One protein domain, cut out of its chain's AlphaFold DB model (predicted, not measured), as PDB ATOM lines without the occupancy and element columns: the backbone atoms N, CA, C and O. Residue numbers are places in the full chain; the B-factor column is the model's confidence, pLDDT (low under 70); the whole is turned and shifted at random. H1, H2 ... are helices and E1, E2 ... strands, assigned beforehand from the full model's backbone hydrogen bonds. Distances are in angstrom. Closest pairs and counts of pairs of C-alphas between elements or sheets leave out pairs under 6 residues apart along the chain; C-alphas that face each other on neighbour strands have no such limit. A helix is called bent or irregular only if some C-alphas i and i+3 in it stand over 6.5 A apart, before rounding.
ATOM      1  N   MET A   2       7.087  12.967  -6.427       58.88
ATOM      2  CA  MET A   2       7.629  11.589  -6.488       58.88
ATOM      3  C   MET A   2       6.999  10.673  -7.561       58.88
ATOM      4  O   MET A   2       7.719   9.945  -8.234       58.88
ATOM      5  N   LYS A   3       5.679  10.751  -7.802       62.75
ATOM      6  CA  LYS A   3       5.002   9.930  -8.831       62.75
ATOM      7  C   LYS A   3       5.475  10.215 -10.268       62.75
ATOM      8  O   LYS A   3       5.546   9.294 -11.069       62.75
ATOM      9  N   ARG A   4       5.826  11.467 -10.600       66.62
ATOM     10  CA  ARG A   4       6.303  11.837 -11.950       66.62
ATOM     11  C   ARG A   4       7.733  11.354 -12.203       66.62
ATOM     12  O   ARG A   4       8.018  10.879 -13.292       66.62
ATOM     13  N   ILE A   5       8.590  11.408 -11.181       69.38
ATOM     14  CA  ILE A   5       9.962  10.879 -11.238       69.38
ATOM     15  C   ILE A   5       9.936   9.352 -11.414       69.38
ATOM     16  O   ILE A   5      10.676   8.825 -12.237       69.38
ATOM     17  N   GLY A   6       9.021   8.654 -10.726       71.94
ATOM     18  CA  GLY A   6       8.824   7.210 -10.899       71.94
ATOM     19  C   GLY A   6       8.380   6.807 -12.311       71.94
ATOM     20  O   GLY A   6       8.902   5.843 -12.859       71.94
ATOM     21  N   ILE A   7       7.472   7.567 -12.936       79.31
ATOM     22  CA  ILE A   7       7.002   7.300 -14.310       79.31
ATOM     23  C   ILE A   7       8.119   7.529 -15.338       79.31
ATOM     24  O   ILE A   7       8.303   6.711 -16.235       79.31
ATOM     25  N   ILE A   8       8.887   8.616 -15.197       82.31
ATOM     26  CA  ILE A   8      10.019   8.907 -16.091       82.31
ATOM     27  C   ILE A   8      11.098   7.829 -15.940       82.31
ATOM     28  O   ILE A   8      11.566   7.294 -16.942       82.31
ATOM     29  N   GLY A   9      11.440   7.456 -14.703       83.62
ATOM     30  CA  GLY A   9      12.394   6.379 -14.431       83.62
ATOM     31  C   GLY A   9      11.959   5.042 -15.037       83.62
ATOM     32  O   GLY A   9      12.759   4.375 -15.687       83.62
ATOM     33  N   PHE A  10      10.677   4.687 -14.912       89.31
ATOM     34  CA  PHE A  10      10.121   3.485 -15.534       89.31
ATOM     35  C   PHE A  10      10.211   3.522 -17.068       89.31
ATOM     36  O   PHE A  10      10.640   2.546 -17.681       89.31
ATOM     37  N   GLY A  11       9.871   4.655 -17.690       89.62
ATOM     38  CA  GLY A  11       9.979   4.831 -19.140       89.62
ATOM     39  C   GLY A  11      11.412   4.672 -19.653       89.62
ATOM     40  O   GLY A  11      11.632   4.008 -20.665       89.62
ATOM     41  N   VAL A  12      12.396   5.211 -18.927       91.94
ATOM     42  CA  VAL A  12      13.821   5.052 -19.259       91.94
ATOM     43  C   VAL A  12      14.254   3.589 -19.157       91.94
ATOM     44  O   VAL A  12      14.876   3.078 -20.085       91.94
ATOM     45  N   ILE A  13      13.889   2.890 -18.077       92.38
ATOM     46  CA  ILE A  13      14.219   1.465 -17.894       92.38
ATOM     47  C   ILE A  13      13.614   0.617 -19.017       92.38
ATOM     48  O   ILE A  13      14.303  -0.222 -19.596       92.38
ATOM     49  N   MET A  14      12.350   0.860 -19.369       92.31
ATOM     50  CA  MET A  14      11.678   0.140 -20.449       92.31
ATOM     51  C   MET A  14      12.327   0.427 -21.811       92.31
ATOM     52  O   MET A  14      12.522  -0.494 -22.602       92.31
ATOM     53  N   GLY A  15      12.727   1.676 -22.067       93.62
ATOM     54  CA  GLY A  15      13.472   2.049 -23.270       93.62
ATOM     55  C   GLY A  15      14.810   1.313 -23.380       93.62
ATOM     56  O   GLY A  15      15.099   0.719 -24.416       93.62
ATOM     57  N   ILE A  16      15.589   1.274 -22.293       92.62
ATOM     58  CA  ILE A  16      16.853   0.521 -22.232       92.62
ATOM     59  C   ILE A  16      16.603  -0.968 -22.485       92.62
ATOM     60  O   ILE A  16      17.317  -1.585 -23.272       92.62
ATOM     61  N   PHE A  17      15.571  -1.543 -21.866       90.25
ATOM     62  CA  PHE A  17      15.225  -2.950 -22.047       90.25
ATOM     63  C   PHE A  17      14.915  -3.288 -23.512       90.25
ATOM     64  O   PHE A  17      15.462  -4.251 -24.051       90.25
ATOM     65  N   VAL A  18      14.110  -2.465 -24.192       92.06
ATOM     66  CA  VAL A  18      13.805  -2.644 -25.621       92.06
ATOM     67  C   VAL A  18      15.066  -2.534 -26.481       92.06
ATOM     68  O   VAL A  18      15.255  -3.348 -27.384       92.06
ATOM     69  N   ILE A  19      15.958  -1.583 -26.182       93.00
ATOM     70  CA  ILE A  19      17.234  -1.430 -26.895       93.00
ATOM     71  C   ILE A  19      18.111  -2.678 -26.724       93.00
ATOM     72  O   ILE A  19      18.663  -3.173 -27.706       93.00
ATOM     73  N   VAL A  20      18.208  -3.227 -25.509       89.56
ATOM     74  CA  VAL A  20      18.976  -4.454 -25.232       89.56
ATOM     75  C   VAL A  20      18.402  -5.649 -25.996       89.56
ATOM     76  O   VAL A  20      19.163  -6.417 -26.587       89.56
ATOM     77  N   LEU A  21      17.074  -5.795 -26.041       89.50
ATOM     78  CA  LEU A  21      16.427  -6.859 -26.814       89.50
ATOM     79  C   LEU A  21      16.659  -6.703 -28.321       89.50
ATOM     80  O   LEU A  21      16.999  -7.680 -28.987       89.50
ATOM     81  N   ALA A  22      16.524  -5.487 -28.857       91.56
ATOM     82  CA  ALA A  22      16.786  -5.207 -30.267       91.56
ATOM     83  C   ALA A  22      18.248  -5.506 -30.631       91.56
ATOM     84  O   ALA A  22      18.518  -6.177 -31.627       91.56
ATOM     85  N   PHE A  23      19.191  -5.085 -29.786       92.44
ATOM     86  CA  PHE A  23      20.609  -5.374 -29.968       92.44
ATOM     87  C   PHE A  23      20.902  -6.879 -29.929       92.44
ATOM     88  O   PHE A  23      21.603  -7.389 -30.800       92.44
ATOM     89  N   SER A  24      20.319  -7.614 -28.976       88.31
ATOM     90  CA  SER A  24      20.459  -9.074 -28.902       88.31
ATOM     91  C   SER A  24      19.874  -9.778 -30.133       88.31
ATOM     92  O   SER A  24      20.485 -10.715 -30.649       88.31
ATOM     93  N   ALA A  25      18.738  -9.308 -30.657       89.62
ATOM     94  CA  ALA A  25      18.142  -9.847 -31.878       89.62
ATOM     95  C   ALA A  25      19.049  -9.633 -33.103       89.62
ATOM     96  O   ALA A  25      19.276 -10.577 -33.863       89.62
ATOM     97  N   ILE A  26      19.617  -8.430 -33.255       93.50
ATOM     98  CA  ILE A  26      20.578  -8.113 -34.323       93.50
ATOM     99  C   ILE A  26      21.830  -8.985 -34.184       93.50
ATOM    100  O   ILE A  26      22.222  -9.645 -35.143       93.50
ATOM    101  N   ALA A  27      22.414  -9.066 -32.985       91.06
ATOM    102  CA  ALA A  27      23.582  -9.904 -32.719       91.06
ATOM    103  C   ALA A  27      23.330 -11.378 -33.065       91.06
ATOM    104  O   ALA A  27      24.181 -12.038 -33.664       91.06
ATOM    105  N   ASN A  28      22.146 -11.892 -32.731       89.81
ATOM    106  CA  ASN A  28      21.742 -13.250 -33.070       89.81
ATOM    107  C   ASN A  28      21.601 -13.452 -34.585       89.81
ATOM    108  O   ASN A  28      22.067 -14.463 -35.107       89.81
ATOM    109  N   ALA A  29      21.018 -12.492 -35.307       91.19
ATOM    110  CA  ALA A  29      20.921 -12.549 -36.764       91.19
ATOM    111  C   ALA A  29      22.308 -12.546 -37.427       91.19
ATOM    112  O   ALA A  29      22.589 -13.404 -38.263       91.19
ATOM    113  N   THR A  30      23.208 -11.654 -37.002       92.56
ATOM    114  CA  THR A  30      24.582 -11.586 -37.519       92.56
ATOM    115  C   THR A  30      25.371 -12.862 -37.219       92.56
ATOM    116  O   THR A  30      26.092 -13.357 -38.085       92.56
ATOM    117  N   PHE A  31      25.223 -13.429 -36.017       90.81
ATOM    118  CA  PHE A  31      25.851 -14.703 -35.662       90.81
ATOM    119  C   PHE A  31      25.365 -15.837 -36.569       90.81
ATOM    120  O   PHE A  31      26.184 -16.549 -37.144       90.81
ATOM    121  N   ASN A  32      24.049 -15.959 -36.761       91.94
ATOM    122  CA  ASN A  32      23.467 -16.999 -37.609       91.94
ATOM    123  C   ASN A  32      23.867 -16.839 -39.078       91.94
ATOM    124  O   ASN A  32      24.147 -17.832 -39.739       91.94
ATOM    125  N   GLN A  33      23.944 -15.604 -39.583       93.38
ATOM    126  CA  GLN A  33      24.408 -15.344 -40.945       93.38
ATOM    127  C   GLN A  33      25.871 -15.762 -41.126       93.38
ATOM    128  O   GLN A  33      26.208 -16.405 -42.119       93.38
ATOM    129  N   LYS A  34      26.736 -15.440 -40.155       92.38
ATOM    130  CA  LYS A  34      28.138 -15.865 -40.172       92.38
ATOM    131  C   LYS A  34      28.258 -17.388 -40.161       92.38
ATOM    132  O   LYS A  34      28.968 -17.937 -40.990       92.38
ATOM    133  N   VAL A  35      27.536 -18.055 -39.263       91.94
ATOM    134  CA  VAL A  35      27.499 -19.522 -39.183       91.94
ATOM    135  C   VAL A  35      26.999 -20.140 -40.486       91.94
ATOM    136  O   VAL A  35      27.573 -21.110 -40.959       91.94
ATOM    137  N   HIS A  36      25.954 -19.577 -41.092       93.25
ATOM    138  CA  HIS A  36      25.432 -20.077 -42.359       93.25
ATOM    139  C   HIS A  36      26.474 -19.986 -43.478       93.25
ATOM    140  O   HIS A  36      26.655 -20.949 -44.214       93.25
ATOM    141  N   LYS A  37      27.197 -18.865 -43.560       93.25
ATOM    142  CA  LYS A  37      28.310 -18.712 -44.497       93.25
ATOM    143  C   LYS A  37      29.419 -19.739 -44.232       93.25
ATOM    144  O   LYS A  37      29.851 -20.390 -45.172       93.25
ATOM    145  N   GLU A  38      29.807 -19.932 -42.968       92.56
ATOM    146  CA  GLU A  38      30.787 -20.961 -42.577       92.56
ATOM    147  C   GLU A  38      30.323 -22.371 -42.991       92.56
ATOM    148  O   GLU A  38      31.140 -23.155 -43.454       92.56
ATOM    149  N   ILE A  39      29.027 -22.696 -42.882       93.25
ATOM    150  CA  ILE A  39      28.464 -23.987 -43.325       93.25
ATOM    151  C   ILE A  39      28.549 -24.150 -44.844       93.25
ATOM    152  O   ILE A  39      28.922 -25.222 -45.311       93.25
ATOM    153  N   VAL A  40      28.180 -23.122 -45.611       92.12
ATOM    154  CA  VAL A  40      28.232 -23.177 -47.080       92.12
ATOM    155  C   VAL A  40      29.671 -23.398 -47.542       92.12
ATOM    156  O   VAL A  40      29.932 -24.364 -48.249       92.12
ATOM    157  N   GLU A  41      30.609 -22.586 -47.049       91.00
ATOM    158  CA  GLU A  41      32.039 -22.731 -47.354       91.00
ATOM    159  C   GLU A  41      32.562 -24.117 -46.935       91.00
ATOM    160  O   GLU A  41      33.251 -24.787 -47.698       91.00
ATOM    161  N   PHE A  42      32.181 -24.591 -45.745       91.19
ATOM    162  CA  PHE A  42      32.575 -25.903 -45.232       91.19
ATOM    163  C   PHE A  42      32.127 -27.058 -46.143       91.19
ATOM    164  O   PHE A  42      32.912 -27.970 -46.405       91.19
ATOM    165  N   LEU A  43      30.899 -27.010 -46.664       91.06
ATOM    166  CA  LEU A  43      30.356 -28.060 -47.530       91.06
ATOM    167  C   LEU A  43      30.875 -27.976 -48.974       91.06
ATOM    168  O   LEU A  43      31.102 -29.011 -49.591       91.06
ATOM    169  N   GLU A  44      31.120 -26.775 -49.503       88.00
ATOM    170  CA  GLU A  44      31.662 -26.580 -50.861       88.00
ATOM    171  C   GLU A  44      33.090 -27.115 -51.024       88.00
ATOM    172  O   GLU A  44      33.521 -27.436 -52.129       88.00
ATOM    173  N   THR A  45      33.843 -27.234 -49.928       78.19
ATOM    174  CA  THR A  45      35.222 -27.744 -49.971       78.19
ATOM    175  C   THR A  45      35.331 -29.253 -50.205       78.19
ATOM    176  O   THR A  45      36.457 -29.733 -50.414       78.19
ATOM    177  N   GLN A  46      34.211 -29.985 -50.170       79.56
ATOM    178  CA  GLN A  46      34.166 -31.431 -50.382       79.56
ATOM    179  C   GLN A  46      34.188 -31.764 -51.870       79.56
ATOM    180  O   GLN A  46      33.453 -31.190 -52.674       79.56
ATOM    181  N   LYS A  47      35.056 -32.704 -52.238       65.12
ATOM    182  CA  LYS A  47      35.083 -33.265 -53.585       65.12
ATOM    183  C   LYS A  47      34.234 -34.522 -53.547       65.12
ATOM    184  O   LYS A  47      34.645 -35.482 -52.919       65.12
ATOM    185  N   HIS A  48      33.103 -34.525 -54.241       63.50
ATOM    186  CA  HIS A  48      32.380 -35.771 -54.472       63.50
ATOM    187  C   HIS A  48      33.313 -36.711 -55.243       63.50
ATOM    188  O   HIS A  48      33.725 -36.387 -56.360       63.50
ATOM    189  N   SER A  49      33.719 -37.807 -54.602       61.66
ATOM    190  CA  SER A  49      34.500 -38.856 -55.252       61.66
ATOM    191  C   SER A  49      33.699 -39.427 -56.423       61.66
ATOM    192  O   SER A  49      32.474 -39.506 -56.366       61.66
ATOM    193  N   GLU A  50      34.380 -39.842 -57.491       63.78
ATOM    194  CA  GLU A  50      33.738 -40.540 -58.617       63.78
ATOM    195  C   GLU A  50      33.366 -41.994 -58.269       63.78
ATOM    196  O   GLU A  50      32.719 -42.681 -59.065       63.78
ATOM    197  N   ALA A  51      33.768 -42.478 -57.086       65.56
ATOM    198  CA  ALA A  51      33.436 -43.809 -56.600       65.56
ATOM    199  C   ALA A  51      31.914 -43.982 -56.508       65.56
ATOM    200  O   ALA A  51      31.239 -43.373 -55.684       65.56
ATOM    201  N   THR A  52      31.377 -44.830 -57.383       76.44
ATOM    202  CA  THR A  52      29.931 -45.051 -57.497       76.44
ATOM    203  C   THR A  52      29.421 -46.043 -56.450       76.44
ATOM    204  O   THR A  52      28.264 -45.978 -56.059       76.44
ATOM    205  N   THR A  53      30.276 -46.950 -55.967       90.06
ATOM    206  CA  THR A  53      29.880 -48.012 -55.034       90.06
ATOM    207  C   THR A  53      31.081 -48.487 -54.223       90.06
ATOM    208  O   THR A  53      32.125 -48.757 -54.809       90.06
ATOM    209  N   ILE A  54      30.912 -48.652 -52.908       91.38
ATOM    210  CA  ILE A  54      31.910 -49.276 -52.027       91.38
ATOM    211  C   ILE A  54      31.887 -50.791 -52.230       91.38
ATOM    212  O   ILE A  54      30.897 -51.453 -51.896       91.38
ATOM    213  N   GLN A  55      32.979 -51.349 -52.738       91.62
ATOM    214  CA  GLN A  55      33.089 -52.773 -53.036       91.62
ATOM    215  C   GLN A  55      33.532 -53.585 -51.814       91.62
ATOM    216  O   GLN A  55      34.166 -53.081 -50.886       91.62
ATOM    217  N   ALA A  56      33.204 -54.879 -51.793       90.00
ATOM    218  CA  ALA A  56      33.570 -55.753 -50.679       90.00
ATOM    219  C   ALA A  56      35.093 -55.904 -50.537       90.00
ATOM    220  O   ALA A  56      35.599 -56.033 -49.428       90.00
ATOM    221  N   GLU A  57      35.827 -55.847 -51.645       90.75
ATOM    222  CA  GLU A  57      37.282 -55.959 -51.685       90.75
ATOM    223  C   GLU A  57      37.971 -54.772 -50.997       90.75
ATOM    224  O   GLU A  57      39.045 -54.935 -50.417       90.75
ATOM    225  N   GLU A  58      37.333 -53.596 -50.994       88.19
ATOM    226  CA  GLU A  58      37.854 -52.391 -50.341       88.19
ATOM    227  C   GLU A  58      37.880 -52.524 -48.819       88.19
ATOM    228  O   GLU A  58      38.677 -51.855 -48.177       88.19
ATOM    229  N   VAL A  59      37.081 -53.413 -48.219       93.19
ATOM    230  CA  VAL A  59      37.107 -53.622 -46.763       93.19
ATOM    231  C   VAL A  59      38.023 -54.762 -46.329       93.19
ATOM    232  O   VAL A  59      38.333 -54.856 -45.147       93.19
ATOM    233  N   GLU A  60      38.478 -55.632 -47.235       93.25
ATOM    234  CA  GLU A  60      39.175 -56.874 -46.854       93.25
ATOM    235  C   GLU A  60      40.532 -56.654 -46.174       93.25
ATOM    236  O   GLU A  60      40.968 -57.496 -45.389       93.25
ATOM    237  N   HIS A  61      41.172 -55.510 -46.426       93.56
ATOM    238  CA  HIS A  61      42.436 -55.127 -45.798       93.56
ATOM    239  C   HIS A  61      42.279 -54.634 -44.344       93.56
ATOM    240  O   HIS A  61      43.282 -54.476 -43.645       93.56
ATOM    241  N   LEU A  62      41.049 -54.370 -43.889       96.12
ATOM    242  CA  LEU A  62      40.763 -53.860 -42.548       96.12
ATOM    243  C   LEU A  62      40.718 -54.995 -41.505       96.12
ATOM    244  O   LEU A  62      40.391 -56.137 -41.846       96.12
ATOM    245  N   PRO A  63      40.964 -54.696 -40.213       96.62
ATOM    246  CA  PRO A  63      40.793 -55.664 -39.130       96.62
ATOM    247  C   PRO A  63      39.383 -56.266 -39.066       96.62
ATOM    248  O   PRO A  63      38.391 -55.573 -39.310       96.62
ATOM    249  N   GLU A  64      39.274 -57.532 -38.650       94.75
ATOM    250  CA  GLU A  64      37.995 -58.253 -38.507       94.75
ATOM    251  C   GLU A  64      36.883 -57.483 -37.763       94.75
ATOM    252  O   GLU A  64      35.769 -57.403 -38.299       94.75
ATOM    253  N   PRO A  65      37.118 -56.857 -36.588       94.88
ATOM    254  CA  PRO A  65      36.072 -56.085 -35.912       94.88
ATOM    255  C   PRO A  65      35.546 -54.916 -36.765       94.88
ATOM    256  O   PRO A  65      34.335 -54.674 -36.789       94.88
ATOM    257  N   VAL A  66      36.420 -54.245 -37.525       95.75
ATOM    258  CA  VAL A  66      36.059 -53.122 -38.412       95.75
ATOM    259  C   VAL A  66      35.250 -53.631 -39.601       95.75
ATOM    260  O   VAL A  66      34.181 -53.093 -39.895       95.75
ATOM    261  N   LYS A  67      35.694 -54.726 -40.235       94.56
ATOM    262  CA  LYS A  67      34.960 -55.380 -41.330       94.56
ATOM    263  C   LYS A  67      33.555 -55.779 -40.900       94.56
ATOM    264  O   LYS A  67      32.581 -55.496 -41.600       94.56
ATOM    265  N   LYS A  68      33.426 -56.405 -39.728       93.56
ATOM    266  CA  LYS A  68      32.133 -56.803 -39.163       93.56
ATOM    267  C   LYS A  68      31.237 -55.597 -38.898       93.56
ATOM    268  O   LYS A  68      30.050 -55.652 -39.222       93.56
ATOM    269  N   TRP A  69      31.786 -54.517 -38.341       94.00
ATOM    270  CA  TRP A  69      31.046 -53.277 -38.114       94.00
ATOM    271  C   TRP A  69      30.511 -52.686 -39.427       94.00
ATOM    272  O   TRP A  69      29.304 -52.475 -39.527       94.00
ATOM    273  N   LEU A  70      31.350 -52.536 -40.456       94.19
ATOM    274  CA  LEU A  70      30.955 -51.988 -41.763       94.19
ATOM    275  C   LEU A  70      29.935 -52.861 -42.510       94.19
ATOM    276  O   LEU A  70      29.013 -52.353 -43.152       94.19
ATOM    277  N   ARG A  71      30.058 -54.189 -42.396       92.81
ATOM    278  CA  ARG A  71      29.054 -55.138 -42.906       92.81
ATOM    279  C   ARG A  71      27.719 -54.987 -42.177       92.81
ATOM    280  O   ARG A  71      26.673 -55.023 -42.815       92.81
ATOM    281  N   THR A  72      27.752 -54.797 -40.858       92.38
ATOM    282  CA  THR A  72      26.547 -54.656 -40.022       92.38
ATOM    283  C   THR A  72      25.814 -53.342 -40.289       92.38
ATOM    284  O   THR A  72      24.587 -53.318 -40.277       92.38
ATOM    285  N   THR A  73      26.543 -52.255 -40.548       92.31
ATOM    286  CA  THR A  73      25.955 -50.945 -40.872       92.31
ATOM    287  C   THR A  73      25.459 -50.843 -42.315       92.31
ATOM    288  O   THR A  73      24.776 -49.877 -42.645       92.31
ATOM    289  N   GLY A  74      25.756 -51.836 -43.159       91.88
ATOM    290  CA  GLY A  74      25.266 -51.906 -44.536       91.88
ATOM    291  C   GLY A  74      26.007 -50.989 -45.506       91.88
ATOM    292  O   GLY A  74      25.438 -50.609 -46.520       91.88
ATOM    293  N   VAL A  75      27.259 -50.628 -45.208       91.88
ATOM    294  CA  VAL A  75      28.066 -49.736 -46.060       91.88
ATOM    295  C   VAL A  75      28.478 -50.395 -47.381       91.88
ATOM    296  O   VAL A  75      28.610 -49.727 -48.402       91.88
ATOM    297  N   ILE A  76      28.677 -51.711 -47.392       92.88
ATOM    298  CA  ILE A  76      29.151 -52.422 -48.584       92.88
ATOM    299  C   ILE A  76      28.050 -52.487 -49.651       92.88
ATOM    300  O   ILE A  76      26.898 -52.784 -49.339       92.88
ATOM    301  N   ASN A  77      28.431 -52.297 -50.915       91.69
ATOM    302  CA  ASN A  77      27.557 -52.197 -52.086       91.69
ATOM    303  C   ASN A  77      26.619 -50.980 -52.056       91.69
ATOM    304  O   ASN A  77      25.534 -51.020 -52.639       91.69
ATOM    305  N   THR A  78      27.022 -49.902 -51.377       91.56
ATOM    306  CA  THR A  78      26.286 -48.629 -51.355       91.56
ATOM    307  C   THR A  78      27.151 -47.484 -51.867       91.56
ATOM    308  O   THR A  78      28.377 -47.597 -51.920       91.56
ATOM    309  N   GLU A  79      26.506 -46.391 -52.277       90.88
ATOM    310  CA  GLU A  79      27.197 -45.139 -52.588       90.88
ATOM    311  C   GLU A  79      27.864 -44.584 -51.315       90.88
ATOM    312  O   GLU A  79      27.221 -44.541 -50.257       90.88
ATOM    313  N   PRO A  80      29.134 -44.149 -51.384       89.06
ATOM    314  CA  PRO A  80      29.806 -43.559 -50.239       89.06
ATOM    315  C   PRO A  80      29.091 -42.288 -49.768       89.06
ATOM    316  O   PRO A  80      28.798 -41.362 -50.524       89.06
ATOM    317  N   VAL A  81      28.835 -42.219 -48.463       91.69
ATOM    318  CA  VAL A  81      28.409 -40.984 -47.807       91.69
ATOM    319  C   VAL A  81      29.633 -40.081 -47.701       91.69
ATOM    320  O   VAL A  81      30.615 -40.471 -47.076       91.69
ATOM    321  N   HIS A  82      29.545 -38.879 -48.273       91.38
ATOM    322  CA  HIS A  82      30.583 -37.836 -48.206       91.38
ATOM    323  C   HIS A  82      30.279 -36.764 -47.156       91.38
ATOM    324  O   HIS A  82      31.175 -36.158 -46.564       91.38
ATOM    325  N   THR A  83      28.989 -36.517 -46.922       93.88
ATOM    326  CA  THR A  83      28.515 -35.544 -45.940       93.88
ATOM    327  C   THR A  83      27.304 -36.078 -45.192       93.88
ATOM    328  O   THR A  83      26.490 -36.819 -45.742       93.88
ATOM    329  N   ALA A  84      27.157 -35.676 -43.932       94.50
ATOM    330  CA  ALA A  84      25.975 -35.989 -43.142       94.50
ATOM    331  C   ALA A  84      25.514 -34.776 -42.345       94.50
ATOM    332  O   ALA A  84      26.301 -33.903 -41.975       94.50
ATOM    333  N   ARG A  85      24.215 -34.736 -42.047       96.44
ATOM    334  CA  ARG A  85      23.618 -33.705 -41.203       96.44
ATOM    335  C   ARG A  85      22.807 -34.345 -40.092       96.44
ATOM    336  O   ARG A  85      21.911 -35.137 -40.363       96.44
ATOM    337  N   SER A  86      23.040 -33.909 -38.860       96.25
ATOM    338  CA  SER A  86      22.205 -34.267 -37.715       96.25
ATOM    339  C   SER A  86      21.527 -33.034 -37.118       96.25
ATOM    340  O   SER A  86      22.025 -31.905 -37.186       96.25
ATOM    341  N   ARG A  87      20.339 -33.244 -36.545       97.06
ATOM    342  CA  ARG A  87      19.649 -32.279 -35.687       97.06
ATOM    343  C   ARG A  87      19.402 -32.942 -34.346       97.06
ATOM    344  O   ARG A  87      18.959 -34.082 -34.297       97.06
ATOM    345  N   GLN A  88      19.683 -32.216 -33.279       96.19
ATOM    346  CA  GLN A  88      19.615 -32.715 -31.916       96.19
ATOM    347  C   GLN A  88      18.688 -31.814 -31.102       96.19
ATOM    348  O   GLN A  88      18.717 -30.586 -31.220       96.19
ATOM    349  N   SER A  89      17.854 -32.434 -30.277       96.38
ATOM    350  CA  SER A  89      17.059 -31.769 -29.248       96.38
ATOM    351  C   SER A  89      17.295 -32.519 -27.951       96.38
ATOM    352  O   SER A  89      17.050 -33.720 -27.882       96.38
ATOM    353  N   ALA A  90      17.841 -31.828 -26.959       94.31
ATOM    354  CA  ALA A  90      18.303 -32.440 -25.724       94.31
ATOM    355  C   ALA A  90      18.036 -31.531 -24.524       94.31
ATOM    356  O   ALA A  90      17.761 -30.337 -24.666       94.31
ATOM    357  N   LEU A  91      18.155 -32.105 -23.330       93.38
ATOM    358  CA  LEU A  91      18.313 -31.359 -22.090       93.38
ATOM    359  C   LEU A  91      19.768 -31.490 -21.647       93.38
ATOM    360  O   LEU A  91      20.324 -32.585 -21.667       93.38
ATOM    361  N   VAL A  92      20.376 -30.382 -21.238       90.56
ATOM    362  CA  VAL A  92      21.745 -30.359 -20.716       90.56
ATOM    363  C   VAL A  92      21.791 -29.730 -19.336       90.56
ATOM    364  O   VAL A  92      21.044 -28.799 -19.054       90.56
ATOM    365  N   ARG A  93      22.718 -30.185 -18.502       87.94
ATOM    366  CA  ARG A  93      23.093 -29.517 -17.255       87.94
ATOM    367  C   ARG A  93      24.553 -29.098 -17.352       87.94
ATOM    368  O   ARG A  93      25.380 -29.871 -17.829       87.94
ATOM    369  N   LEU A  94      24.854 -27.867 -16.952       78.38
ATOM    370  CA  LEU A  94      26.230 -27.348 -16.953       78.38
ATOM    371  C   LEU A  94      26.992 -27.729 -15.681       78.38
ATOM    372  O   LEU A  94      28.216 -27.679 -15.655       78.38
ATOM    373  N   MET A 102      18.588 -27.514 -19.008       91.56
ATOM    374  CA  MET A 102      18.281 -26.481 -19.985       91.56
ATOM    375  C   MET A 102      18.028 -27.124 -21.350       91.56
ATOM    376  O   MET A 102      18.819 -27.975 -21.769       91.56
ATOM    377  N   PRO A 103      16.994 -26.698 -22.091       94.81
ATOM    378  CA  PRO A 103      16.809 -27.121 -23.469       94.81
ATOM    379  C   PRO A 103      17.977 -26.694 -24.359       94.81
ATOM    380  O   PRO A 103      18.378 -25.523 -24.376       94.81
ATOM    381  N   LEU A 104      18.466 -27.652 -25.137       95.25
ATOM    382  CA  LEU A 104      19.480 -27.503 -26.166       95.25
ATOM    383  C   LEU A 104      18.885 -27.918 -27.512       95.25
ATOM    384  O   LEU A 104      18.408 -29.039 -27.674       95.25
ATOM    385  N   GLU A 105      18.978 -27.025 -28.488       97.06
ATOM    386  CA  GLU A 105      18.791 -27.357 -29.899       97.06
ATOM    387  C   GLU A 105      20.139 -27.246 -30.595       97.06
ATOM    388  O   GLU A 105      20.807 -26.215 -30.474       97.06
ATOM    389  N   ALA A 106      20.538 -28.287 -31.322       97.00
ATOM    390  CA  ALA A 106      21.802 -28.294 -32.036       97.00
ATOM    391  C   ALA A 106      21.686 -28.876 -33.447       97.00
ATOM    392  O   ALA A 106      20.779 -29.650 -33.763       97.00
ATOM    393  N   GLN A 107      22.604 -28.464 -34.313       97.25
ATOM    394  CA  GLN A 107      22.756 -28.991 -35.663       97.25
ATOM    395  C   GLN A 107      24.223 -29.279 -35.922       97.25
ATOM    396  O   GLN A 107      25.070 -28.446 -35.596       97.25
ATOM    397  N   GLN A 108      24.501 -30.417 -36.549       97.56
ATOM    398  CA  GLN A 108      25.843 -30.783 -36.972       97.56
ATOM    399  C   GLN A 108      25.875 -31.080 -38.458       97.56
ATOM    400  O   GLN A 108      24.966 -31.723 -38.984       97.56
ATOM    401  N   TYR A 109      26.943 -30.636 -39.100       97.19
ATOM    402  CA  TYR A 109      27.346 -31.042 -40.433       97.19
ATOM    403  C   TYR A 109      28.659 -31.799 -40.309       97.19
ATOM    404  O   TYR A 109      29.541 -31.355 -39.580       97.19
ATOM    405  N   PHE A 110      28.770 -32.916 -41.011       95.88
ATOM    406  CA  PHE A 110      29.958 -33.753 -41.083       95.88
ATOM    407  C   PHE A 110      30.430 -33.851 -42.520       95.88
ATOM    408  O   PHE A 110      29.602 -33.898 -43.432       95.88
ATOM    409  N   THR A 111      31.741 -33.927 -42.695       95.44
ATOM    410  CA  THR A 111      32.395 -34.120 -43.988       95.44
ATOM    411  C   THR A 111      33.481 -35.173 -43.874       95.44
ATOM    412  O   THR A 111      34.136 -35.254 -42.835       95.44
ATOM    413  N   ILE A 112      33.651 -35.969 -44.929       93.75
ATOM    414  CA  ILE A 112      34.446 -37.200 -44.880       93.75
ATOM    415  C   ILE A 112      35.695 -37.098 -45.752       93.75
ATOM    416  O   ILE A 112      36.784 -37.286 -45.219       93.75
ATOM    417  N   ASP A 113      35.574 -36.691 -47.020       91.31
ATOM    418  CA  ASP A 113      36.725 -36.575 -47.942       91.31
ATOM    419  C   ASP A 113      37.802 -35.639 -47.378       91.31
ATOM    420  O   ASP A 113      39.009 -35.881 -47.431       91.31
ATOM    421  N   LYS A 114      37.339 -34.528 -46.799       92.62
ATOM    422  CA  LYS A 114      38.124 -33.729 -45.869       92.62
ATOM    423  C   LYS A 114      37.474 -33.858 -44.493       92.62
ATOM    424  O   LYS A 114      36.400 -33.271 -44.301       92.62
ATOM    425  N   PRO A 115      38.096 -34.577 -43.540       94.31
ATOM    426  CA  PRO A 115      37.525 -34.826 -42.234       94.31
ATOM    427  C   PRO A 115      37.227 -33.510 -41.543       94.31
ATOM    428  O   PRO A 115      38.084 -32.631 -41.396       94.31
ATOM    429  N   GLY A 116      35.975 -33.373 -41.139       95.62
ATOM    430  CA  GLY A 116      35.498 -32.145 -40.556       95.62
ATOM    431  C   GLY A 116      34.128 -32.281 -39.933       95.62
ATOM    432  O   GLY A 116      33.319 -33.140 -40.284       95.62
ATOM    433  N   PHE A 117      33.852 -31.358 -39.023       97.38
ATOM    434  CA  PHE A 117      32.498 -31.107 -38.570       97.38
ATOM    435  C   PHE A 117      32.278 -29.619 -38.335       97.38
ATOM    436  O   PHE A 117      33.199 -28.876 -37.993       97.38
ATOM    437  N   LEU A 118      31.028 -29.194 -38.457       97.75
ATOM    438  CA  LEU A 118      30.557 -27.900 -37.990       97.75
ATOM    439  C   LEU A 118      29.290 -28.125 -37.175       97.75
ATOM    440  O   LEU A 118      28.236 -28.485 -37.699       97.75
ATOM    441  N   TRP A 119      29.413 -27.907 -35.874       98.06
ATOM    442  CA  TRP A 119      28.346 -28.032 -34.901       98.06
ATOM    443  C   TRP A 119      27.913 -26.666 -34.401       98.06
ATOM    444  O   TRP A 119      28.731 -25.790 -34.120       98.06
ATOM    445  N   THR A 120      26.610 -26.482 -34.259       97.81
ATOM    446  CA  THR A 120      26.010 -25.262 -33.725       97.81
ATOM    447  C   THR A 120      24.967 -25.621 -32.697       97.81
ATOM    448  O   THR A 120      24.269 -26.621 -32.842       97.81
ATOM    449  N   ALA A 121      24.841 -24.784 -31.678       96.25
ATOM    450  CA  ALA A 121      23.929 -25.007 -30.578       96.25
ATOM    451  C   ALA A 121      23.308 -23.722 -30.073       96.25
ATOM    452  O   ALA A 121      23.945 -22.666 -30.052       96.25
ATOM    453  N   LYS A 122      22.086 -23.851 -29.570       95.69
ATOM    454  CA  LYS A 122      21.397 -22.816 -28.817       95.69
ATOM    455  C   LYS A 122      20.842 -23.396 -27.524       95.69
ATOM    456  O   LYS A 122      19.978 -24.270 -27.539       95.69
ATOM    457  N   PHE A 123      21.312 -22.847 -26.414       94.38
ATOM    458  CA  PHE A 123      20.857 -23.153 -25.068       94.38
ATOM    459  C   PHE A 123      19.812 -22.117 -24.655       94.38
ATOM    460  O   PHE A 123      20.079 -20.911 -24.700       94.38
ATOM    461  N   LYS A 124      18.627 -22.570 -24.244       91.94
ATOM    462  CA  LYS A 124      17.563 -21.701 -23.721       91.94
ATOM    463  C   LYS A 124      17.674 -21.660 -22.196       91.94
ATOM    464  O   LYS A 124      17.161 -22.544 -21.523       91.94
ATOM    465  N   VAL A 125      18.374 -20.654 -21.668       89.00
ATOM    466  CA  VAL A 125      18.658 -20.538 -20.225       89.00
ATOM    467  C   VAL A 125      17.438 -20.002 -19.472       89.00
ATOM    468  O   VAL A 125      17.075 -20.517 -18.422       89.00
ATOM    469  N   ALA A 126      16.791 -18.971 -20.017       87.06
ATOM    470  CA  ALA A 126      15.558 -18.384 -19.492       87.06
ATOM    471  C   ALA A 126      14.814 -17.646 -20.626       87.06
ATOM    472  O   ALA A 126      15.369 -17.493 -21.722       87.06
ATOM    473  N   PRO A 127      13.581 -17.151 -20.415       87.44
ATOM    474  CA  PRO A 127      12.924 -16.286 -21.390       87.44
ATOM    475  C   PRO A 127      13.821 -15.105 -21.774       87.44
ATOM    476  O   PRO A 127      14.325 -14.393 -20.909       87.44
ATOM    477  N   PHE A 128      14.035 -14.918 -23.078       87.19
ATOM    478  CA  PHE A 128      14.923 -13.899 -23.657       87.19
ATOM    479  C   PHE A 128      16.416 -14.034 -23.319       87.19
ATOM    480  O   PHE A 128      17.179 -13.164 -23.723       87.19
ATOM    481  N   ILE A 129      16.846 -15.101 -22.633       90.69
ATOM    482  CA  ILE A 129      18.249 -15.355 -22.285       90.69
ATOM    483  C   ILE A 129      18.707 -16.667 -22.923       90.69
ATOM    484  O   ILE A 129      18.219 -17.752 -22.595       90.69
ATOM    485  N   HIS A 130      19.689 -16.575 -23.812       92.75
ATOM    486  CA  HIS A 130      20.267 -17.710 -24.512       92.75
ATOM    487  C   HIS A 130      21.793 -17.670 -24.537       92.75
ATOM    488  O   HIS A 130      22.437 -16.619 -24.494       92.75
ATOM    489  N   ILE A 131      22.370 -18.857 -24.671       94.69
ATOM    490  CA  ILE A 131      23.771 -19.048 -25.037       94.69
ATOM    491  C   ILE A 131      23.779 -19.700 -26.415       94.69
ATOM    492  O   ILE A 131      22.961 -20.576 -26.692       94.69
ATOM    493  N   VAL A 132      24.677 -19.261 -27.289       95.69
ATOM    494  CA  VAL A 132      24.935 -19.924 -28.570       95.69
ATOM    495  C   VAL A 132      26.341 -20.492 -28.583       95.69
ATOM    496  O   VAL A 132      27.274 -19.867 -28.081       95.69
ATOM    497  N   GLY A 133      26.480 -21.681 -29.150       95.56
ATOM    498  CA  GLY A 133      27.749 -22.358 -29.358       95.56
ATOM    499  C   GLY A 133      27.964 -22.632 -30.838       95.56
ATOM    500  O   GLY A 133      27.016 -22.926 -31.567       95.56
ATOM    501  N   ARG A 134      29.214 -22.544 -31.274       96.50
ATOM    502  CA  ARG A 134      29.684 -23.080 -32.547       96.50
ATOM    503  C   ARG A 134      30.989 -23.802 -32.282       96.50
ATOM    504  O   ARG A 134      31.889 -23.239 -31.670       96.50
ATOM    505  N   ASP A 135      31.096 -25.027 -32.745       97.25
ATOM    506  CA  ASP A 135      32.310 -25.827 -32.677       97.25
ATOM    507  C   ASP A 135      32.601 -26.350 -34.077       97.25
ATOM    508  O   ASP A 135      31.679 -26.752 -34.784       97.25
ATOM    509  N   ARG A 136      33.849 -26.257 -34.525       96.00
ATOM    510  CA  ARG A 136      34.218 -26.683 -35.873       96.00
ATOM    511  C   ARG A 136      35.586 -27.336 -35.893       96.00
ATOM    512  O   ARG A 136      36.509 -26.840 -35.254       96.00
ATOM    513  N   TYR A 137      35.701 -28.364 -36.716       95.56
ATOM    514  CA  TYR A 137      36.950 -28.966 -37.144       95.56
ATOM    515  C   TYR A 137      37.013 -28.886 -38.663       95.56
ATOM    516  O   TYR A 137      36.137 -29.413 -39.347       95.56
ATOM    517  N   HIS A 138      37.999 -28.172 -39.193       93.31
ATOM    518  CA  HIS A 138      38.170 -28.010 -40.633       93.31
ATOM    519  C   HIS A 138      39.641 -27.758 -40.955       93.31
ATOM    520  O   HIS A 138      40.277 -26.956 -40.271       93.31
ATOM    521  N   GLU A 139      40.173 -28.442 -41.971       90.94
ATOM    522  CA  GLU A 139      41.579 -28.324 -42.404       90.94
ATOM    523  C   GLU A 139      42.583 -28.513 -41.252       90.94
ATOM    524  O   GLU A 139      43.523 -27.743 -41.046       90.94
ATOM    525  N   GLY A 140      42.336 -29.523 -40.413       91.69
ATOM    526  CA  GLY A 140      43.192 -29.807 -39.265       91.69
ATOM    527  C   GLY A 140      43.060 -28.817 -38.106       91.69
ATOM    528  O   GLY A 140      43.830 -28.925 -37.154       91.69
ATOM    529  N   LYS A 141      42.123 -27.859 -38.170       94.12
ATOM    530  CA  LYS A 141      41.951 -26.801 -37.170       94.12
ATOM    531  C   LYS A 141      40.626 -26.882 -36.431       94.12
ATOM    532  O   LYS A 141      39.556 -26.799 -37.035       94.12
ATOM    533  N   GLY A 142      40.732 -26.977 -35.110       95.38
ATOM    534  CA  GLY A 142      39.633 -26.883 -34.168       95.38
ATOM    535  C   GLY A 142      39.362 -25.428 -33.778       95.38
ATOM    536  O   GLY A 142      40.274 -24.629 -33.547       95.38
ATOM    537  N   HIS A 143      38.090 -25.049 -33.694       96.50
ATOM    538  CA  HIS A 143      37.689 -23.750 -33.164       96.50
ATOM    539  C   HIS A 143      36.336 -23.857 -32.477       96.50
ATOM    540  O   HIS A 143      35.310 -24.017 -33.137       96.50
ATOM    541  N   MET A 144      36.321 -23.623 -31.168       97.31
ATOM    542  CA  MET A 144      35.104 -23.523 -30.371       97.31
ATOM    543  C   MET A 144      34.830 -22.065 -29.996       97.31
ATOM    544  O   MET A 144      35.720 -21.340 -29.563       97.31
ATOM    545  N   LEU A 145      33.591 -21.616 -30.178       96.81
ATOM    546  CA  LEU A 145      33.128 -20.281 -29.816       96.81
ATOM    547  C   LEU A 145      31.784 -20.389 -29.109       96.81
ATOM    548  O   LEU A 145      30.806 -20.863 -29.684       96.81
ATOM    549  N   ILE A 146      31.728 -19.889 -27.883       95.38
ATOM    550  CA  ILE A 146      30.523 -19.838 -27.062       95.38
ATOM    551  C   ILE A 146      30.246 -18.377 -26.735       95.38
ATOM    552  O   ILE A 146      31.130 -17.658 -26.264       95.38
ATOM    553  N   LYS A 147      29.014 -17.930 -26.976       95.62
ATOM    554  CA  LYS A 147      28.584 -16.554 -26.731       95.62
ATOM    555  C   LYS A 147      27.311 -16.486 -25.903       95.62
ATOM    556  O   LYS A 147      26.323 -17.149 -26.214       95.62
ATOM    557  N   PHE A 148      27.299 -15.595 -24.920       94.12
ATOM    558  CA  PHE A 148      26.087 -15.165 -24.237       94.12
ATOM    559  C   PHE A 148      25.338 -14.149 -25.103       94.12
ATOM    560  O   PHE A 148      25.936 -13.207 -25.637       94.12
ATOM    561  N   GLN A 149      24.031 -14.357 -25.274       91.94
ATOM    562  CA  GLN A 149      23.138 -13.504 -26.065       91.94
ATOM    563  C   GLN A 149      23.600 -13.246 -27.509       91.94
ATOM    564  O   GLN A 149      23.141 -12.303 -28.149       91.94
ATOM    565  N   SER A 150      24.473 -14.108 -28.037       89.31
ATOM    566  CA  SER A 150      25.094 -14.023 -29.368       89.31
ATOM    567  C   SER A 150      26.129 -12.905 -29.574       89.31
ATOM    568  O   SER A 150      26.641 -12.766 -30.686       89.31
ATOM    569  N   PHE A 151      26.526 -12.156 -28.533       90.38
ATOM    570  CA  PHE A 151      27.538 -11.092 -28.669       90.38
ATOM    571  C   PHE A 151      28.674 -11.126 -27.644       90.38
ATOM    572  O   PHE A 151      29.814 -10.893 -28.039       90.38
ATOM    573  N   PHE A 152      28.416 -11.449 -26.374       91.00
ATOM    574  CA  PHE A 152      29.478 -11.528 -25.367       91.00
ATOM    575  C   PHE A 152      30.171 -12.889 -25.424       91.00
ATOM    576  O   PHE A 152      29.515 -13.915 -25.262       91.00
ATOM    577  N   ASN A 153      31.487 -12.913 -25.635       94.44
ATOM    578  CA  ASN A 153      32.258 -14.157 -25.630       94.44
ATOM    579  C   ASN A 153      32.292 -14.756 -24.217       94.44
ATOM    580  O   ASN A 153      32.754 -14.108 -23.283       94.44
ATOM    581  N   ILE A 154      31.830 -16.000 -24.092       94.44
ATOM    582  CA  ILE A 154      32.058 -16.849 -22.916       94.44
ATOM    583  C   ILE A 154      33.349 -17.648 -23.122       94.44
ATOM    584  O   ILE A 154      34.174 -17.730 -22.221       94.44
ATOM    585  N   ALA A 155      33.535 -18.209 -24.320       94.38
ATOM    586  CA  ALA A 155      34.730 -18.957 -24.692       94.38
ATOM    587  C   ALA A 155      35.047 -18.745 -26.177       94.38
ATOM    588  O   ALA A 155      34.139 -18.719 -27.003       94.38
ATOM    589  N   ASP A 156      36.327 -18.614 -26.516       96.88
ATOM    590  CA  ASP A 156      36.847 -18.602 -27.889       96.88
ATOM    591  C   ASP A 156      38.161 -19.388 -27.877       96.88
ATOM    592  O   ASP A 156      39.221 -18.848 -27.564       96.88
ATOM    593  N   ALA A 157      38.062 -20.697 -28.093       96.62
ATOM    594  CA  ALA A 157      39.154 -21.640 -27.907       96.62
ATOM    595  C   ALA A 157      39.665 -22.152 -29.260       96.62
ATOM    596  O   ALA A 157      38.892 -22.577 -30.124       96.62
ATOM    597  N   LYS A 158      40.985 -22.070 -29.433       95.69
ATOM    598  CA  LYS A 158      41.765 -22.429 -30.624       95.69
ATOM    599  C   LYS A 158      43.151 -22.878 -30.171       95.69
ATOM    600  O   LYS A 158      43.542 -22.589 -29.043       95.69
ATOM    601  N   GLY A 159      43.918 -23.458 -31.085       93.75
ATOM    602  CA  GLY A 159      45.297 -23.855 -30.830       93.75
ATOM    603  C   GLY A 159      45.439 -25.365 -30.792       93.75
ATOM    604  O   GLY A 159      44.484 -26.094 -31.047       93.75
ATOM    605  N   TYR A 160      46.648 -25.815 -30.489       91.62
ATOM    606  CA  TYR A 160      47.048 -27.207 -30.649       91.62
ATOM    607  C   TYR A 160      46.156 -28.188 -29.869       91.62
ATOM    608  O   TYR A 160      45.715 -29.195 -30.418       91.62
ATOM    609  N   GLU A 161      45.817 -27.868 -28.623       92.56
ATOM    610  CA  GLU A 161      44.969 -28.704 -27.771       92.56
ATOM    611  C   GLU A 161      43.542 -28.808 -28.322       92.56
ATOM    612  O   GLU A 161      42.922 -29.870 -28.254       92.56
ATOM    613  N   MET A 162      43.028 -27.718 -28.903       94.81
ATOM    614  CA  MET A 162      41.716 -27.715 -29.551       94.81
ATOM    615  C   MET A 162      41.748 -28.516 -30.853       94.81
ATOM    616  O   MET A 162      40.847 -29.310 -31.091       94.81
ATOM    617  N   ASP A 163      42.798 -28.365 -31.664       94.31
ATOM    618  CA  ASP A 163      42.986 -29.133 -32.898       94.31
ATOM    619  C   ASP A 163      42.981 -30.649 -32.604       94.31
ATOM    620  O   ASP A 163      42.263 -31.406 -33.259       94.31
ATOM    621  N   GLN A 164      43.713 -31.081 -31.571       93.06
ATOM    622  CA  GLN A 164      43.765 -32.478 -31.124       93.06
ATOM    623  C   GLN A 164      42.428 -32.960 -30.550       93.06
ATOM    624  O   GLN A 164      41.950 -34.028 -30.922       93.06
ATOM    625  N   GLY A 165      41.791 -32.177 -29.674       94.12
ATOM    626  CA  GLY A 165      40.494 -32.536 -29.096       94.12
ATOM    627  C   GLY A 165      39.397 -32.666 -30.156       94.12
ATOM    628  O   GLY A 165      38.605 -33.608 -30.125       94.12
ATOM    629  N   SER A 166      39.382 -31.765 -31.139       95.50
ATOM    630  CA  SER A 166      38.487 -31.844 -32.290       95.50
ATOM    631  C   SER A 166      38.770 -33.068 -33.166       95.50
ATOM    632  O   SER A 166      37.824 -33.708 -33.620       95.50
ATOM    633  N   LEU A 167      40.040 -33.438 -33.359       94.44
ATOM    634  CA  LEU A 167      40.418 -34.650 -34.088       94.44
ATOM    635  C   LEU A 167      39.934 -35.926 -33.373       94.44
ATOM    636  O   LEU A 167      39.319 -36.783 -34.007       94.44
ATOM    637  N   VAL A 168      40.126 -36.018 -32.049       95.19
ATOM    638  CA  VAL A 168      39.573 -37.107 -31.216       95.19
ATOM    639  C   VAL A 168      38.057 -37.177 -31.368       95.19
ATOM    640  O   VAL A 168      37.501 -38.256 -31.558       95.19
ATOM    641  N   ARG A 169      37.380 -36.027 -31.287       96.06
ATOM    642  CA  ARG A 169      35.924 -35.948 -31.407       96.06
ATOM    643  C   ARG A 169      35.440 -36.427 -32.772       96.06
ATOM    644  O   ARG A 169      34.502 -37.213 -32.819       96.06
ATOM    645  N   TYR A 170      36.082 -35.989 -33.855       96.38
ATOM    646  CA  TYR A 170      35.764 -36.464 -35.199       96.38
ATOM    647  C   TYR A 170      35.883 -37.990 -35.271       96.38
ATOM    648  O   TYR A 170      34.929 -38.659 -35.663       96.38
ATOM    649  N   LEU A 171      37.006 -38.541 -34.793       95.75
ATOM    650  CA  LEU A 171      37.246 -39.982 -34.786       95.75
ATOM    651  C   LEU A 171      36.222 -40.750 -33.934       95.75
ATOM    652  O   LEU A 171      35.795 -41.833 -34.313       95.75
ATOM    653  N   ALA A 172      35.784 -40.191 -32.804       95.25
ATOM    654  CA  ALA A 172      34.749 -40.790 -31.963       95.25
ATOM    655  C   ALA A 172      33.352 -40.753 -32.609       95.25
ATOM    656  O   ALA A 172      32.507 -41.598 -32.316       95.25
ATOM    657  N   GLU A 173      33.091 -39.777 -33.479       95.38
ATOM    658  CA  GLU A 173      31.787 -39.567 -34.105       95.38
ATOM    659  C   GLU A 173      31.625 -40.286 -35.458       95.38
ATOM    660  O   GLU A 173      30.505 -40.330 -35.971       95.38
ATOM    661  N   ILE A 174      32.667 -40.940 -36.001       95.25
ATOM    662  CA  ILE A 174      32.554 -41.734 -37.246       95.25
ATOM    663  C   ILE A 174      31.541 -42.881 -37.134       95.25
ATOM    664  O   ILE A 174      31.070 -43.395 -38.143       95.25
ATOM    665  N   VAL A 175      31.145 -43.261 -35.915       92.44
ATOM    666  CA  VAL A 175      30.056 -44.221 -35.672       92.44
ATOM    667  C   VAL A 175      28.733 -43.790 -36.315       92.44
ATOM    668  O   VAL A 175      27.927 -44.644 -36.674       92.44
ATOM    669  N   TRP A 176      28.521 -42.481 -36.496       91.94
ATOM    670  CA  TRP A 176      27.352 -41.922 -37.180       91.94
ATOM    671  C   TRP A 176      27.493 -41.911 -38.706       91.94
ATOM    672  O   TRP A 176      26.488 -41.805 -39.405       91.94
ATOM    673  N   VAL A 177      28.723 -42.009 -39.216       93.94
ATOM    674  CA  VAL A 177      29.066 -41.986 -40.645       93.94
ATOM    675  C   VAL A 177      30.138 -43.038 -40.964       93.94
ATOM    676  O   VAL A 177      31.300 -42.704 -41.198       93.94
ATOM    677  N   PRO A 178      29.775 -44.335 -40.970       94.50
ATOM    678  CA  PRO A 178      30.765 -45.412 -40.987       94.50
ATOM    679  C   PRO A 178      31.663 -45.446 -42.235       94.50
ATOM    680  O   PRO A 178      32.750 -46.011 -42.176       94.50
ATOM    681  N   THR A 179      31.263 -44.812 -43.342       94.12
ATOM    682  CA  THR A 179      32.084 -44.681 -44.561       94.12
ATOM    683  C   THR A 179      33.416 -43.976 -44.309       94.12
ATOM    684  O   THR A 179      34.402 -44.318 -44.952       94.12
ATOM    685  N   ALA A 180      33.494 -43.087 -43.312       95.25
ATOM    686  CA  ALA A 180      34.740 -42.426 -42.922       95.25
ATOM    687  C   ALA A 180      35.839 -43.400 -42.470       95.25
ATOM    688  O   ALA A 180      37.014 -43.048 -42.488       95.25
ATOM    689  N   ALA A 181      35.482 -44.624 -42.069       95.75
ATOM    690  CA  ALA A 181      36.445 -45.648 -41.673       95.75
ATOM    691  C   ALA A 181      37.331 -46.147 -42.826       95.75
ATOM    692  O   ALA A 181      38.349 -46.780 -42.551       95.75
ATOM    693  N   LEU A 182      36.924 -45.895 -44.074       94.69
ATOM    694  CA  LEU A 182      37.628 -46.301 -45.294       94.69
ATOM    695  C   LEU A 182      38.675 -45.278 -45.747       94.69
ATOM    696  O   LEU A 182      39.446 -45.550 -46.662       94.69
ATOM    697  N   GLU A 183      38.692 -44.098 -45.133       94.44
ATOM    698  CA  GLU A 183      39.554 -43.004 -45.553       94.44
ATOM    699  C   GLU A 183      41.009 -43.208 -45.112       94.44
ATOM    700  O   GLU A 183      41.289 -43.577 -43.970       94.44
ATOM    701  N   GLU A 184      41.954 -42.867 -45.990       93.19
ATOM    702  CA  GLU A 184      43.396 -43.104 -45.789       93.19
ATOM    703  C   GLU A 184      43.986 -42.381 -44.570       93.19
ATOM    704  O   GLU A 184      45.036 -42.763 -44.049       93.19
ATOM    705  N   TYR A 185      43.326 -41.321 -44.093       94.69
ATOM    706  CA  TYR A 185      43.757 -40.601 -42.900       94.69
ATOM    707  C   TYR A 185      43.466 -41.363 -41.595       94.69
ATOM    708  O   TYR A 185      43.895 -40.896 -40.537       94.69
ATOM    709  N   ILE A 186      42.765 -42.507 -41.646       96.62
ATOM    710  CA  ILE A 186      42.543 -43.423 -40.520       96.62
ATOM    711  C   ILE A 186      43.282 -44.740 -40.770       96.62
ATOM    712  O   ILE A 186      42.924 -45.532 -41.636       96.62
ATOM    713  N   ALA A 187      44.287 -45.017 -39.944       96.38
ATOM    714  CA  ALA A 187      44.950 -46.312 -39.895       96.38
ATOM    715  C   ALA A 187      44.323 -47.192 -38.810       96.38
ATOM    716  O   ALA A 187      44.063 -46.732 -37.696       96.38
ATOM    717  N   TRP A 188      44.140 -48.474 -39.114       97.50
ATOM    718  CA  TRP A 188      43.529 -49.436 -38.206       97.50
ATOM    719  C   TRP A 188      44.526 -50.500 -37.759       97.50
ATOM    720  O   TRP A 188      45.281 -51.040 -38.564       97.50
ATOM    721  N   GLN A 189      44.484 -50.836 -36.474       97.19
ATOM    722  CA  GLN A 189      45.223 -51.948 -35.890       97.19
ATOM    723  C   GLN A 189      44.264 -52.835 -35.095       97.19
ATOM    724  O   GLN A 189      43.519 -52.351 -34.245       97.19
ATOM    725  N   GLU A 190      44.292 -54.140 -35.358       96.44
ATOM    726  CA  GLU A 190      43.532 -55.116 -34.577       96.44
ATOM    727  C   GLU A 190      44.072 -55.213 -33.145       96.44
ATOM    728  O   GLU A 190      45.289 -55.244 -32.939       96.44
ATOM    729  N   ILE A 191      43.169 -55.256 -32.164       96.94
ATOM    730  CA  ILE A 191      43.511 -55.467 -30.752       96.94
ATOM    731  C   ILE A 191      42.986 -56.825 -30.284       96.94
ATOM    732  O   ILE A 191      43.756 -57.619 -29.745       96.94
ATOM    733  N   ASP A 192      41.703 -57.104 -30.523       93.19
ATOM    734  CA  ASP A 192      41.079 -58.413 -30.318       93.19
ATOM    735  C   ASP A 192      39.832 -58.581 -31.210       93.19
ATOM    736  O   ASP A 192      39.484 -57.703 -32.001       93.19
ATOM    737  N   GLU A 193      39.116 -59.699 -31.048       91.56
ATOM    738  CA  GLU A 193      37.919 -60.052 -31.829       91.56
ATOM    739  C   GLU A 193      36.805 -58.985 -31.820       91.56
ATOM    740  O   GLU A 193      35.916 -59.009 -32.674       91.56
ATOM    741  N   ASN A 194      36.799 -58.076 -30.839       91.81
ATOM    742  CA  ASN A 194      35.764 -57.059 -30.666       91.81
ATOM    743  C   ASN A 194      36.333 -55.643 -30.552       91.81
ATOM    744  O   ASN A 194      35.591 -54.733 -30.173       91.81
ATOM    745  N   SER A 195      37.615 -55.422 -30.843       93.88
ATOM    746  CA  SER A 195      38.211 -54.100 -30.708       93.88
ATOM    747  C   SER A 195      39.351 -53.837 -31.685       93.88
ATOM    748  O   SER A 195      40.152 -54.709 -32.025       93.88
ATOM    749  N   ALA A 196      39.422 -52.586 -32.130       96.38
ATOM    750  CA  ALA A 196      40.490 -52.090 -32.983       96.38
ATOM    751  C   ALA A 196      40.938 -50.708 -32.514       96.38
ATOM    752  O   ALA A 196      40.134 -49.893 -32.052       96.38
ATOM    753  N   LEU A 197      42.230 -50.438 -32.646       96.94
ATOM    754  CA  LEU A 197      42.802 -49.120 -32.445       96.94
ATOM    755  C   LEU A 197      42.744 -48.365 -33.773       96.94
ATOM    756  O   LEU A 197      43.388 -48.762 -34.743       96.94
ATOM    757  N   ALA A 198      41.989 -47.273 -33.803       96.94
ATOM    758  CA  ALA A 198      42.017 -46.329 -34.910       96.94
ATOM    759  C   ALA A 198      43.043 -45.244 -34.604       96.94
ATOM    760  O   ALA A 198      42.996 -44.649 -33.531       96.94
ATOM    761  N   THR A 199      43.953 -44.973 -35.533       96.31
ATOM    762  CA  THR A 199      44.929 -43.888 -35.438       96.31
ATOM    763  C   THR A 199      44.729 -42.935 -36.599       96.31
ATOM    764  O   THR A 199      44.880 -43.318 -37.754       96.31
ATOM    765  N   MET A 200      44.399 -41.686 -36.292       94.31
ATOM    766  CA  MET A 200      44.105 -40.664 -37.280       94.31
ATOM    767  C   MET A 200      45.238 -39.646 -37.380       94.31
ATOM    768  O   MET A 200      45.691 -39.104 -36.370       94.31
ATOM    769  N   THR A 201      45.660 -39.354 -38.610       91.69
ATOM    770  CA  THR A 201      46.650 -38.311 -38.917       91.69
ATOM    771  C   THR A 201      46.092 -37.399 -39.994       91.69
ATOM    772  O   THR A 201      45.791 -37.856 -41.091       91.69
ATOM    773  N   TYR A 202      45.965 -36.101 -39.708       90.25
ATOM    774  CA  TYR A 202      45.417 -35.165 -40.686       90.25
ATOM    775  C   TYR A 202      46.027 -33.761 -40.594       90.25
ATOM    776  O   TYR A 202      45.922 -33.081 -39.570       90.25
ATOM    777  N   GLN A 203      46.626 -33.317 -41.705       84.44
ATOM    778  CA  GLN A 203      47.184 -31.976 -41.925       84.44
ATOM    779  C   GLN A 203      47.928 -31.386 -40.708       84.44
ATOM    780  O   GLN A 203      48.932 -31.933 -40.267       84.44
ATOM    781  N   ALA A 204      47.462 -30.242 -40.187       64.19
ATOM    782  CA  ALA A 204      48.138 -29.430 -39.178       64.19
ATOM    783  C   ALA A 204      48.206 -30.068 -37.776       64.19
ATOM    784  O   ALA A 204      48.737 -29.440 -36.855       64.19
ATOM    785  N   CYS A 205      47.683 -31.285 -37.594       64.06
ATOM    786  CA  CYS A 205      47.924 -32.059 -36.384       64.06
ATOM    787  C   CYS A 205      49.344 -32.632 -36.406       64.06
ATOM    788  O   CYS A 205      49.630 -33.610 -37.086       64.06
ATOM    789  N   LEU A 206      50.220 -32.014 -35.607       66.94
ATOM    790  CA  LEU A 206      51.613 -32.435 -35.387       66.94
ATOM    791  C   LEU A 206      51.740 -33.882 -34.896       66.94
ATOM    792  O   LEU A 206      52.767 -34.516 -35.129       66.94
ATOM    793  N   HIS A 207      50.717 -34.385 -34.203       79.94
ATOM    794  CA  HIS A 207      50.716 -35.714 -33.614       79.94
ATOM    795  C   HIS A 207      49.461 -36.488 -34.020       79.94
ATOM    796  O   HIS A 207      48.367 -35.905 -34.016       79.94
ATOM    797  N   PRO A 208      49.608 -37.780 -34.361       85.81
ATOM    798  CA  PRO A 208      48.471 -38.652 -34.585       85.81
ATOM    799  C   PRO A 208      47.661 -38.807 -33.298       85.81
ATOM    800  O   PRO A 208      48.208 -38.802 -32.195       85.81
ATOM    801  N   VAL A 209      46.354 -38.979 -33.455       90.44
ATOM    802  CA  VAL A 209      45.437 -39.292 -32.358       90.44
ATOM    803  C   VAL A 209      44.996 -40.734 -32.497       90.44
ATOM    804  O   VAL A 209      44.583 -41.134 -33.582       90.44
ATOM    805  N   SER A 210      45.016 -41.493 -31.403       93.06
ATOM    806  CA  SER A 210      44.524 -42.869 -31.395       93.06
ATOM    807  C   SER A 210      43.320 -43.033 -30.472       93.06
ATOM    808  O   SER A 210      43.301 -42.498 -29.363       93.06
ATOM    809  N   LEU A 211      42.328 -43.802 -30.916       92.75
ATOM    810  CA  LEU A 211      41.140 -44.162 -30.150       92.75
ATOM    811  C   LEU A 211      40.916 -45.674 -30.230       92.75
ATOM    812  O   LEU A 211      40.835 -46.242 -31.319       92.75
ATOM    813  N   LEU A 212      40.812 -46.328 -29.071       92.38
ATOM    814  CA  LEU A 212      40.410 -47.730 -28.991       92.38
ATOM    815  C   LEU A 212      38.892 -47.820 -29.160       92.38
ATOM    816  O   LEU A 212      38.141 -47.323 -28.320       92.38
ATOM    817  N   LEU A 213      38.447 -48.460 -30.236       88.06
ATOM    818  CA  LEU A 213      37.036 -48.643 -30.548       88.06
ATOM    819  C   LEU A 213      36.597 -50.055 -30.172       88.06
ATOM    820  O   LEU A 213      37.098 -51.044 -30.704       88.06
ATOM    821  N   MET A 214      35.624 -50.131 -29.265       88.38
ATOM    822  CA  MET A 214      34.981 -51.380 -28.860       88.38
ATOM    823  C   MET A 214      33.802 -51.658 -29.799       88.38
ATOM    824  O   MET A 214      32.743 -51.045 -29.685       88.38
ATOM    825  N   MET A 215      33.974 -52.599 -30.719       81.06
ATOM    826  CA  MET A 215      33.015 -52.981 -31.760       81.06
ATOM    827  C   MET A 215      32.198 -54.205 -31.340       81.06
ATOM    828  O   MET A 215      32.008 -55.165 -32.089       81.06
TER     829      MET A 215
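AT A GLANCE: This is residues 2 to 94 and 102 to 215 of the 222 residues of an uncharacterized protein of Heliorestis convoluta (UniProt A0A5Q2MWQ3). Look for a twisted slab of six strands, E1 to E6, with the long helix H1 running along one face and helix H4 crossing the other; a small sheet, E7 E8 E9, covers the far side of H4, and the short helices H2, H3 and H5 gather at that end. Residues 2 to 19 of H1 stick out as a bare arm, which makes much of the length. The printed part has 207 residues with five named helices and nine named strands, in the order H1 H2 H3 E1 E2 E3 E4 E5 E6 H4 H5 E7 E8 E9. The class is mixed, and both sheets are antiparallel in chain order. The whole is loose, with a radius of gyration of the C-alphas of 22.4 A and spans of 85 by 33 by 31 A.

IN THESE COORDINATES: Find C-alpha 2 at (7.629, 11.589, -6.488); from there H1, residues 2 to 44, runs 63.3 A to C-alpha 44 at (31.662, -26.580, -50.861). Next come H2, 56 to 59, and H3, 64 to 73. Then read the strands E1, 83 to 92, which bends by 57 degrees at residue 89, E2, 102 to 111, E3, 116 to 126, 32.1 A long, E4, 129 to 138, E5, 141 to 148, and E6, 152 to 158. H4, 160 to 176, is 25.4 A long and only just irregular, C-alphas 172 and 175 being 6.9 A apart. H5, 178 to 182, leads to E7, 186 to 192, E8, 195 to 200, and E9, 209 to 214, ending at (34.981, -51.380, -28.860).

HOW THE PARTS SIT: The large sheet is twisted, and E2 to E6 form a meander, each strand the antiparallel neighbour of the one before, as do E7 E8 E9. Look at N 86 and O 108, 2.9 A, between E1 and E2, and at N 198 and O 211, 2.9 A, between E8 and E9. H1 and H4 are on opposite faces, three layers with the sheet between; H1 runs along E4 at 18 degrees on the local plane, H4 across it at 89 degrees. The closest C-alphas of E5 and H4 are Gly 142 and Asp 163, 4.2 A. H4 is also on E7 E8 E9, two layers of helix and sheet, with Val 168 and Val 209 the closest C-alphas of H4 and E9, 6.4 A. H3 only grazes that sheet with residues 64 to 66, and H5 with 180 to 182. H3 and H5 only just touch, with 3 pairs of C-alphas within 8 A; H2 is close to H3 but not clearly touching, Val 59 and Lys 67 having C-alphas 6.1 A apart. Every O i to N i+4 pair is within hydrogen-bond range in H1 and H3, 11 of 13 in H4, and 0 of 1 in H5, where 2 of 2 O i to N i+3 pairs are; H2 is too short for an O i to N i+4 pair.

THE WHOLE: The C-alphas of Met 2 and Glu 57, the two farthest apart, are 86.5 A apart. Residues 95 to 101 are not printed, and C-alphas 94 and 102 are 8.6 A apart across the cut. The link from H1 to H2, 11 residues, is long. Look for pLDDT under 70 at residues 2 to 5, 47 to 51 and 204 to 206.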